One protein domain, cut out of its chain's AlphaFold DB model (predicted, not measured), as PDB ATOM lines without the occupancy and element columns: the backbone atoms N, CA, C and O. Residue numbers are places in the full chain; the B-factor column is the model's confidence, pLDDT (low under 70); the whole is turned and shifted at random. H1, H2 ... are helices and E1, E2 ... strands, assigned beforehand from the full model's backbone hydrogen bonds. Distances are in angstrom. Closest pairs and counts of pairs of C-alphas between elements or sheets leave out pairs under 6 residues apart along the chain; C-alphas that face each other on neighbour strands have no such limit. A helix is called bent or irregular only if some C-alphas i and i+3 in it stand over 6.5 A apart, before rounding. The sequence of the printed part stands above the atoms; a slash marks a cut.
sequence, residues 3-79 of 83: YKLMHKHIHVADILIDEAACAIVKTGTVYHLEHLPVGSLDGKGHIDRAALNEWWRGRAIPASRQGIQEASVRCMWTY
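What this domain is: This is residues 3 to 79 of the 83 residues of an uncharacterized protein of Lachnospiraceae bacterium 10-1 (UniProt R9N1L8). A small, strongly twisted sheet of three strands, two of them, E2 and E3, bent, has a short helix, H1, over E3 on one face, while a second helix, H2, lies off the sheet at one end of the longest axis. A long loop, residues 31 to 48, lies toward the other end, and residues 64 to 69 stick out. The printed part has 77 residues with named elements in the order E1, E2, E3, H1, H2; the sheet E1, E2, E3 is antiparallel and the class is mixed. The whole is compact, with a radius of gyration of the C-alphas of 12.9 A and spans of 37 by 27 by 18 A.

How they stand to each other: E1, residues 3 to 7, and E2, residues 10 to 18, form a hairpin at 142 degrees, with N 5 and O 13 within hydrogen-bond range at 2.8 A. E2 and E3, residues 23 to 30, form another at 145 degrees, with N 16 and O 26 at 2.8 A. The three make a meander, each strand the antiparallel neighbour of the one before. E2 bends by 60 degrees at residue 13 and E3 by 62 degrees at residue 26. H1, residues 49 to 56, is on the sheet, over E3, at a height over the sheet of 8.3 A. It runs across the strands, at 71 degrees to E3 on the local plane, which is fitted to just 6 C-alphas. The closest C-alphas of E3 and H1, those of Ile 24 and Asn 53, are 6.0 A apart. H2, residues 65 to 77, is not on the sheet and is apart from H1. Every O i to N i+4 pair is within hydrogen-bond range in H1, and 7 of 9 in H2.

Where its parts are: E1 begins at C-alpha 3 (176.297, 333.365, 213.677). E2 is 22.6 A long, E3 18.0 A and H2 18.9 A. H2 is irregular, C-alphas 66 and 69 being 8.3 A apart, and ends at C-alpha 77 (155.282, 325.345, 218.537).

The domain as a whole: The C-alphas farthest apart, of Lys 44 and Gln 66, are 40.1 A apart. The printed part has no cut; the link from E3 to H1 is long. pLDDT is under 70 at residues 43 to 45 and 58 to 79.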
ATOM      1  N   TYR A   3     176.898 332.078 213.997       84.25
ATOM      2  CA  TYR A   3     176.297 333.365 213.677       84.25
ATOM      3  C   TYR A   3     176.959 334.469 214.497       84.25
ATOM      4  O   TYR A   3     177.496 334.243 215.577       84.25
ATOM      5  N   LYS A   4     176.860 335.699 213.998       87.00
ATOM      6  CA  LYS A   4     177.319 336.890 214.711       87.00
ATOM      7  C   LYS A   4     176.116 337.625 215.281       87.00
ATOM      8  O   LYS A   4     175.189 337.955 214.541       87.00
ATOM      9  N   LEU A   5     176.134 337.899 216.580       86.06
ATOM     10  CA  LEU A   5     175.207 338.831 217.202       86.06
ATOM     11  C   LEU A   5     175.627 340.247 216.809       86.06
ATOM     12  O   LEU A   5     176.729 340.689 217.134       86.06
ATOM     13  N   MET A   6     174.747 340.947 216.100       86.75
ATOM     14  CA  MET A   6     175.012 342.284 215.579       86.75
ATOM     15  C   MET A   6     174.090 343.302 216.250       86.75
ATOM     16  O   MET A   6     172.872 343.123 216.269       86.75
ATOM     17  N   HIS A   7     174.654 344.405 216.738       84.06
ATOM     18  CA  HIS A   7     173.904 345.600 217.108       84.06
ATOM     19  C   HIS A   7     174.085 346.642 216.004       84.06
ATOM     20  O   HIS A   7     175.074 347.375 215.963       84.06
ATOM     21  N   LYS A   8     173.138 346.674 215.059       85.06
ATOM     22  CA  LYS A   8     173.263 347.416 213.791       85.06
ATOM     23  C   LYS A   8     174.514 346.973 213.016       85.06
ATOM     24  O   LYS A   8     174.521 345.880 212.460       85.06
ATOM     25  N   HIS A   9     175.562 347.794 212.998       86.19
ATOM     26  CA  HIS A   9     176.827 347.522 212.304       86.19
ATOM     27  C   HIS A   9     177.938 347.035 213.244       86.19
ATOM     28  O   HIS A   9     179.049 346.779 212.796       86.19
ATOM     29  N   ILE A  10     177.644 346.906 214.538       85.31
ATOM     30  CA  ILE A  10     178.615 346.540 215.566       85.31
ATOM     31  C   ILE A  10     178.520 345.038 215.811       85.31
ATOM     32  O   ILE A  10     177.441 344.519 216.107       85.31
ATOM     33  N   HIS A  11     179.644 344.336 215.678       88.25
ATOM     34  CA  HIS A  11     179.745 342.913 215.997       88.25
ATOM     35  C   HIS A  11     179.877 342.748 217.507       88.25
ATOM     36  O   HIS A  11     180.906 343.069 218.073       88.25
ATOM     37  N   VAL A  12     178.826 342.271 218.166       88.69
ATOM     38  CA  VAL A  12     178.746 342.215 219.632       88.69
ATOM     39  C   VAL A  12     179.378 340.938 220.175       88.69
ATOM     40  O   VAL A  12     180.201 340.994 221.089       88.69
ATOM     41  N   ALA A  13     178.990 339.787 219.625       88.75
ATOM     42  CA  ALA A  13     179.451 338.479 220.075       88.75
ATOM     43  C   ALA A  13     179.281 337.420 218.981       88.75
ATOM     44  O   ALA A  13     178.434 337.561 218.098       88.75
ATOM     45  N   ASP A  14     180.038 336.332 219.074       89.12
ATOM     46  CA  ASP A  14     179.775 335.126 218.286       89.12
ATOM     47  C   ASP A  14     178.793 334.212 219.018       89.12
ATOM     48  O   ASP A  14     178.898 334.005 220.228       89.12
ATOM     49  N   ILE A  15     177.829 333.647 218.296       87.44
ATOM     50  CA  ILE A  15     176.798 332.765 218.845       87.44
ATOM     51  C   ILE A  15     176.585 331.553 217.942       87.44
ATOM     52  O   ILE A  15     176.638 331.623 216.718       87.44
ATOM     53  N   LEU A  16     176.302 330.412 218.550       87.12
ATOM     54  CA  LEU A  16     175.897 329.202 217.849       87.12
ATOM     55  C   LEU A  16     174.403 329.013 218.048       87.12
ATOM     56  O   LEU A  16     173.939 328.899 219.183       87.12
ATOM     57  N   ILE A  17     173.674 328.964 216.938       83.19
ATOM     58  CA  ILE A  17     172.228 328.749 216.930       83.19
ATOM     59  C   ILE A  17     171.949 327.369 216.338       83.19
ATOM     60  O   ILE A  17     172.527 326.990 215.308       83.19
ATOM     61  N   ASP A  18     171.066 326.641 217.015       82.94
ATOM     62  CA  ASP A  18     170.419 325.447 216.489       82.94
ATOM     63  C   ASP A  18     169.160 325.862 215.729       82.94
ATOM     64  O   ASP A  18     168.244 326.455 216.298       82.94
ATOM     65  N   GLU A  19     169.132 325.596 214.426       74.44
ATOM     66  CA  GLU A  19     168.039 326.029 213.551       74.44
ATOM     67  C   GLU A  19     166.743 325.240 213.787       74.44
ATOM     68  O   GLU A  19     165.661 325.757 213.514       74.44
ATOM     69  N   ALA A  20     166.825 324.015 214.319       74.06
ATOM     70  CA  ALA A  20     165.652 323.191 214.597       74.06
ATOM     71  C   ALA A  20     164.930 323.644 215.877       74.06
ATOM     72  O   ALA A  20     163.704 323.745 215.902       74.06
ATOM     73  N   ALA A  21     165.693 323.954 216.924       71.94
ATOM     74  CA  ALA A  21     165.215 324.460 218.203       71.94
ATOM     75  C   ALA A  21     165.073 325.987 218.227       71.94
ATOM     76  O   ALA A  21     164.467 326.522 219.154       71.94
ATOM     77  N   CYS A  22     165.609 326.692 217.223       72.62
ATOM     78  CA  CYS A  22     165.562 328.152 217.123       72.62
ATOM     79  C   CYS A  22     166.192 328.846 218.345       72.62
ATOM     80  O   CYS A  22     165.753 329.913 218.777       72.62
ATOM     81  N   ALA A  23     167.211 328.206 218.920       78.31
ATOM     82  CA  ALA A  23     167.774 328.551 220.218       78.31
ATOM     83  C   ALA A  23     169.296 328.698 220.144       78.31
ATOM     84  O   ALA A  23     169.982 328.007 219.388       78.31
ATOM     85  N   ILE A  24     169.831 329.595 220.969       84.31
ATOM     86  CA  ILE A  24     171.266 329.811 221.130       84.31
ATOM     87  C   ILE A  24     171.816 328.675 221.995       84.31
ATOM     88  O   ILE A  24     171.560 328.588 223.200       84.31
ATOM     89  N   VAL A  25     172.589 327.793 221.372       85.44
ATOM     90  CA  VAL A  25     173.198 326.626 222.019       85.44
ATOM     91  C   VAL A  25     174.456 327.023 222.769       85.44
ATOM     92  O   VAL A  25     174.734 326.505 223.850       85.44
ATOM     93  N   LYS A  26     175.226 327.955 222.209       85.50
ATOM     94  CA  LYS A  26     176.497 328.374 222.788       85.50
ATOM     95  C   LYS A  26     176.792 329.824 222.450       85.50
ATOM     96  O   LYS A  26     176.543 330.273 221.335       85.50
ATOM     97  N   THR A  27     177.377 330.511 223.414       83.75
ATOM     98  CA  THR A  27     177.932 331.846 223.241       83.75
ATOM     99  C   THR A  27     179.448 331.719 223.132       83.75
ATOM    100  O   THR A  27     180.067 330.993 223.913       83.75
ATOM    101  N   GLY A  28     180.028 332.337 222.110       84.12
ATOM    102  CA  GLY A  28     181.463 332.405 221.872       84.12
ATOM    103  C   GLY A  28     182.084 333.640 222.519       84.12
ATOM    104  O   GLY A  28     181.713 334.036 223.623       84.12
ATOM    105  N   THR A  29     183.044 334.244 221.821       85.00
ATOM    106  CA  THR A  29     183.741 335.448 222.280       85.00
ATOM    107  C   THR A  29     182.819 336.662 222.234       85.00
ATOM    108  O   THR A  29     182.075 336.857 221.269       85.00
ATOM    109  N   VAL A  30     182.893 337.489 223.277       86.19
ATOM    110  CA  VAL A  30     182.209 338.781 223.352       86.19
ATOM    111  C   VAL A  30     183.206 339.876 223.028       86.19
ATOM    112  O   VAL A  30     184.254 339.958 223.660       86.19
ATOM    113  N   TYR A  31     182.870 340.710 222.052       87.31
ATOM    114  CA  TYR A  31     183.715 341.811 221.602       87.31
ATOM    115  C   TYR A  31     183.289 343.136 222.232       87.31
ATOM    116  O   TYR A  31     184.138 343.928 222.628       87.31
ATOM    117  N   HIS A  32     181.977 343.357 222.378       85.56
ATOM    118  CA  HIS A  32     181.434 344.608 222.905       85.56
ATOM    119  C   HIS A  32     180.314 344.361 223.922       85.56
ATOM    120  O   HIS A  32     179.135 344.316 223.572       85.56
ATOM    121  N   LEU A  33     180.682 344.226 225.200       82.44
ATOM    122  CA  LEU A  33     179.738 343.990 226.304       82.44
ATOM    123  C   LEU A  33     178.688 345.104 226.446       82.44
ATOM    124  O   LEU A  33     177.530 344.824 226.730       82.44
ATOM    125  N   GLU A  34     179.073 346.356 226.202       84.69
ATOM    126  CA  GLU A  34     178.199 347.538 226.287       84.69
ATOM    127  C   GLU A  34     177.033 347.530 225.284       84.69
ATOM    128  O   GLU A  34     176.020 348.194 225.495       84.69
ATOM    129  N   HIS A  35     177.154 346.749 224.209       85.75
ATOM    130  CA  HIS A  35     176.131 346.607 223.175       85.75
ATOM    131  C   HIS A  35     175.278 345.346 223.337       85.75
ATOM    132  O   HIS A  35     174.443 345.051 222.472       85.75
ATOM    133  N   LEU A  36     175.465 344.589 224.422       84.44
ATOM    134  CA  LEU A  36     174.599 343.457 224.710       84.44
ATOM    135  C   LEU A  36     173.195 343.914 225.096       84.44
ATOM    136  O   LEU A  36     173.007 344.980 225.686       84.44
ATOM    137  N   PRO A  37     172.185 343.087 224.797       79.50
ATOM    138  CA  PRO A  37     170.847 343.382 225.243       79.50
ATOM    139  C   PRO A  37     170.765 343.367 226.764       79.50
ATOM    140  O   PRO A  37     171.289 342.472 227.432       79.50
ATOM    141  N   VAL A  38     170.052 344.352 227.303       77.69
ATOM    142  CA  VAL A  38     169.804 344.466 228.741       77.69
ATOM    143  C   VAL A  38     169.177 343.168 229.253       77.69
ATOM    144  O   VAL A  38     168.235 342.646 228.658       77.69
ATOM    145  N   GLY A  39     169.737 342.636 230.339       77.88
ATOM    146  CA  GLY A  39     169.315 341.366 230.931       77.88
ATOM    147  C   GLY A  39     169.963 340.121 230.322       77.88
ATOM    148  O   GLY A  39     169.742 339.046 230.848       77.88
ATOM    149  N   SER A  40     170.787 340.232 229.271       81.31
ATOM    150  CA  SER A  40     171.542 339.086 228.717       81.31
ATOM    151  C   SER A  40     172.863 338.810 229.440       81.31
ATOM    152  O   SER A  40     173.578 337.871 229.094       81.31
ATOM    153  N   LEU A  41     173.219 339.662 230.399       81.25
ATOM    154  CA  LEU A  41     174.426 339.546 231.200       81.25
ATOM    155  C   LEU A  41     174.090 338.933 232.559       81.25
ATOM    156  O   LEU A  41     173.083 339.290 233.170       81.25
ATOM    157  N   ASP A  42     174.958 338.048 233.038       75.62
ATOM    158  CA  ASP A  42     174.978 337.650 234.435       75.62
ATOM    159  C   ASP A  42     175.419 338.840 235.310       75.62
ATOM    160  O   ASP A  42     176.002 339.825 234.841       75.62
ATOM    161  N   GLY A  43     175.168 338.757 236.617       68.12
ATOM    162  CA  GLY A  43     175.585 339.793 237.573       68.12
ATOM    163  C   GLY A  43     177.107 339.993 237.685       68.12
ATOM    164  O   GLY A  43     177.548 340.798 238.499       68.12
ATOM    165  N   LYS A  44     177.912 339.255 236.908       68.62
ATOM    166  CA  LYS A  44     179.377 339.312 236.850       68.62
ATOM    167  C   LYS A  44     179.894 339.829 235.497       68.62
ATOM    168  O   LYS A  44     181.106 339.911 235.322       68.62
ATOM    169  N   GLY A  45     179.009 340.210 234.572       69.31
ATOM    170  CA  GLY A  45     179.373 340.751 233.263       69.31
ATOM    171  C   GLY A  45     179.711 339.700 232.200       69.31
ATOM    172  O   GLY A  45     180.260 340.057 231.162       69.31
ATOM    173  N   HIS A  46     179.381 338.425 232.408       76.62
ATOM    174  CA  HIS A  46     179.421 337.407 231.356       76.62
ATOM    175  C   HIS A  46     178.053 337.235 230.706       76.62
ATOM    176  O   HIS A  46     177.030 337.571 231.288       76.62
ATOM    177  N   ILE A  47     178.006 336.680 229.494       81.81
ATOM    178  CA  ILE A  47     176.726 336.397 228.843       81.81
ATOM    179  C   ILE A  47     176.039 335.222 229.536       81.81
ATOM    180  O   ILE A  47     176.535 334.093 229.502       81.81
ATOM    181  N   ASP A  48     174.853 335.481 230.077       85.88
ATOM    182  CA  ASP A  48     173.949 334.435 230.524       85.88
ATOM    183  C   ASP A  48     173.207 333.871 229.308       85.88
ATOM    184  O   ASP A  48     172.394 334.537 228.661       85.88
ATOM    185  N   ARG A  49     173.503 332.614 228.962       85.56
ATOM    186  CA  ARG A  49     172.897 331.947 227.802       85.56
ATOM    187  C   ARG A  49     171.378 331.828 227.937       85.56
ATOM    188  O   ARG A  49     170.697 331.882 226.915       85.56
ATOM    189  N   ALA A  50     170.844 331.604 229.135       83.56
ATOM    190  CA  ALA A  50     169.406 331.449 229.331       83.56
ATOM    191  C   ALA A  50     168.695 332.793 229.162       83.56
ATOM    192  O   ALA A  50     167.722 332.869 228.418       83.56
ATOM    193  N   ALA A  51     169.234 333.857 229.750       84.44
ATOM    194  CA  ALA A  51     168.688 335.197 229.647       84.44
ATOM    195  C   ALA A  51     168.841 335.779 228.231       84.44
ATOM    196  O   ALA A  51     167.911 336.393 227.709       84.44
ATOM    197  N   LEU A  52     169.958 335.496 227.548       85.12
ATOM    198  CA  LEU A  52     170.117 335.826 226.131       85.12
ATOM    199  C   LEU A  52     169.125 335.043 225.256       85.12
ATOM    200  O   LEU A  52     168.553 335.610 224.327       85.12
ATOM    201  N   ASN A  53     168.883 333.760 225.554       83.38
ATOM    202  CA  ASN A  53     167.848 332.984 224.871       83.38
ATOM    203  C   ASN A  53     166.454 333.554 225.126       83.38
ATOM    204  O   ASN A  53     165.693 333.669 224.179       83.38
ATOM    205  N   GLU A  54     166.116 333.935 226.357       83.44
ATOM    206  CA  GLU A  54     164.839 334.579 226.689       83.44
ATOM    207  C   GLU A  54     164.665 335.904 225.944       83.44
ATOM    208  O   GLU A  54     163.603 336.160 225.380       83.44
ATOM    209  N   TRP A  55     165.720 336.720 225.878       80.50
ATOM    210  CA  TRP A  55     165.710 337.963 225.113       80.50
ATOM    211  C   TRP A  55     165.530 337.715 223.606       80.50
ATOM    212  O   TRP A  55     164.769 338.423 222.939       80.50
ATOM    213  N   TRP A  56     166.205 336.696 223.068       77.06
ATOM    214  CA  TRP A  56     166.120 336.282 221.665       77.06
ATOM    215  C   TRP A  56     164.768 335.633 221.318       77.06
ATOM    216  O   TRP A  56     164.267 335.777 220.197       77.06
ATOM    217  N   ARG A  57     164.144 334.940 222.277       70.50
ATOM    218  CA  ARG A  57     162.878 334.215 222.114       70.50
ATOM    219  C   ARG A  57     161.761 335.207 221.778       70.50
ATOM    220  O   ARG A  57     161.446 336.110 222.544       70.50
ATOM    221  N   GLY A  58     161.174 335.053 220.589       64.62
ATOM    222  CA  GLY A  58     160.158 335.967 220.044       64.62
ATOM    223  C   GLY A  58     160.699 337.086 219.145       64.62
ATOM    224  O   GLY A  58     159.908 337.823 218.564       64.62
ATOM    225  N   ARG A  59     162.028 337.195 218.979       68.19
ATOM    226  CA  ARG A  59     162.691 338.142 218.058       68.19
ATOM    227  C   ARG A  59     163.368 337.464 216.863       68.19
ATOM    228  O   ARG A  59     163.977 338.147 216.042       68.19
ATOM    229  N   ALA A  60     163.256 336.139 216.758       59.44
ATOM    230  CA  ALA A  60     163.836 335.365 215.669       59.44
ATOM    231  C   ALA A  60     163.292 335.841 214.309       59.44
ATOM    232  O   ALA A  60     162.096 335.742 214.030       59.44
ATOM    233  N   ILE A  61     164.188 336.353 213.462       53.03
ATOM    234  CA  ILE A  61     163.898 336.643 212.057       53.03
ATOM    235  C   ILE A  61     164.300 335.400 211.257       53.03
ATOM    236  O   ILE A  61     165.475 335.034 211.289       53.03
ATOM    237  N   PRO A  62     163.370 334.725 210.559       51.91
ATOM    238  CA  PRO A  62     163.719 333.563 209.756       51.91
ATOM    239  C   PRO A  62     164.735 333.902 208.669       51.91
ATOM    240  O   PRO A  62     164.705 334.991 208.095       51.91
ATOM    241  N   ALA A  63     165.578 332.918 208.340       45.84
ATOM    242  CA  ALA A  63     166.594 332.995 207.287       45.84
ATOM    243  C   ALA A  63     166.027 333.403 205.910       45.84
ATOM    244  O   ALA A  63     166.762 333.895 205.060       45.84
ATOM    245  N   SER A  64     164.713 333.261 205.705       44.69
ATOM    246  CA  SER A  64     163.990 333.803 204.559       44.69
ATOM    247  C   SER A  64     162.785 334.625 205.019       44.69
ATOM    248  O   SER A  64     161.885 334.117 205.692       44.69
ATOM    249  N   ARG A  65     162.717 335.895 204.598       51.91
ATOM    250  CA  ARG A  65     161.530 336.750 204.794       51.91
ATOM    251  C   ARG A  65     160.313 336.285 203.979       51.91
ATOM    252  O   ARG A  65     159.228 336.813 204.192       51.91
ATOM    253  N   GLN A  66     160.458 335.290 203.097       46.16
ATOM    254  CA  GLN A  66     159.321 334.664 202.406       46.16
ATOM    255  C   GLN A  66     158.534 333.686 203.295       46.16
ATOM    256  O   GLN A  66     157.400 333.365 202.969       46.16
ATOM    257  N   GLY A  67     159.090 333.245 204.430       45.53
ATOM    258  CA  GLY A  67     158.475 332.251 205.322       45.53
ATOM    259  C   GLY A  67     158.003 332.805 206.668       45.53
ATOM    260  O   GLY A  67     157.946 332.057 207.639       45.53
ATOM    261  N   ILE A  68     157.711 334.108 206.774       47.22
ATOM    262  CA  ILE A  68     157.374 334.760 208.057       47.22
ATOM    263  C   ILE A  68     156.172 334.090 208.747       47.22
ATOM    264  O   ILE A  68     156.164 334.007 209.971       47.22
ATOM    265  N   GLN A  69     155.210 333.541 207.996       46.66
ATOM    266  CA  GLN A  69     154.110 332.774 208.592       46.66
ATOM    267  C   GLN A  69     154.566 331.396 209.105       46.66
ATOM    268  O   GLN A  69     154.314 331.068 210.259       46.66
ATOM    269  N   GLU A  70     155.300 330.611 208.313       45.72
ATOM    270  CA  GLU A  70     155.738 329.260 208.709       45.72
ATOM    271  C   GLU A  70     156.783 329.254 209.833       45.72
ATOM    272  O   GLU A  70     156.729 328.409 210.726       45.72
ATOM    273  N   ALA A  71     157.716 330.206 209.847       43.84
ATOM    274  CA  ALA A  71     158.763 330.261 210.866       43.84
ATOM    275  C   ALA A  71     158.270 330.793 212.216       43.84
ATOM    276  O   ALA A  71     158.732 330.335 213.263       43.84
ATOM    277  N   SER A  72     157.306 331.722 212.195       48.75
ATOM    278  CA  SER A  72     156.630 332.187 213.409       48.75
ATOM    279  C   SER A  72     155.930 331.011 214.097       48.75
ATOM    280  O   SER A  72     156.069 330.817 215.301       48.75
ATOM    281  N   VAL A  73     155.292 330.139 213.311       48.22
ATOM    282  CA  VAL A  73     154.635 328.924 213.801       48.22
ATOM    283  C   VAL A  73     155.675 327.877 214.241       48.22
ATOM    284  O   VAL A  73     155.587 327.361 215.350       48.22
ATOM    285  N   ARG A  74     156.729 327.601 213.467       45.41
ATOM    286  CA  ARG A  74     157.691 326.533 213.800       45.41
ATOM    287  C   ARG A  74     158.489 326.778 215.090       45.41
ATOM    288  O   ARG A  74     158.608 325.845 215.877       45.41
ATOM    289  N   CYS A  75     158.984 327.999 215.341       47.75
ATOM    290  CA  CYS A  75     159.707 328.318 216.588       47.75
ATOM    291  C   CYS A  75     158.774 328.530 217.796       47.75
ATOM    292  O   CYS A  75     159.215 328.365 218.931       47.75
ATOM    293  N   MET A  76     157.495 328.894 217.596       44.47
ATOM    294  CA  MET A  76     156.529 328.984 218.704       44.47
ATOM    295  C   MET A  76     155.996 327.615 219.145       44.47
ATOM    296  O   MET A  76     155.684 327.434 220.323       44.47
ATOM    297  N   TRP A  77     155.882 326.647 218.232       35.09
ATOM    298  CA  TRP A  77     155.282 325.345 218.537       35.09
ATOM    299  C   TRP A  77     156.195 324.396 219.320       35.09
ATOM    300  O   TRP A  77     155.682 323.570 220.076       35.09
ATOM    301  N   THR A  78     157.521 324.528 219.229       42.25
ATOM    302  CA  THR A  78     158.466 323.685 219.986       42.25
ATOM    303  C   THR A  78     158.419 323.905 221.501       42.25
ATOM    304  O   THR A  78     158.900 323.053 222.238       42.25
ATOM    305  N   TYR A  79     157.800 324.990 221.986       43.19
ATOM    306  CA  TYR A  79     157.684 325.284 223.422       43.19
ATOM    307  C   TYR A  79     156.263 325.104 223.994       43.19
ATOM    308  O   TYR A  79     156.081 325.118 225.208       43.19
TER     309      TYR A  79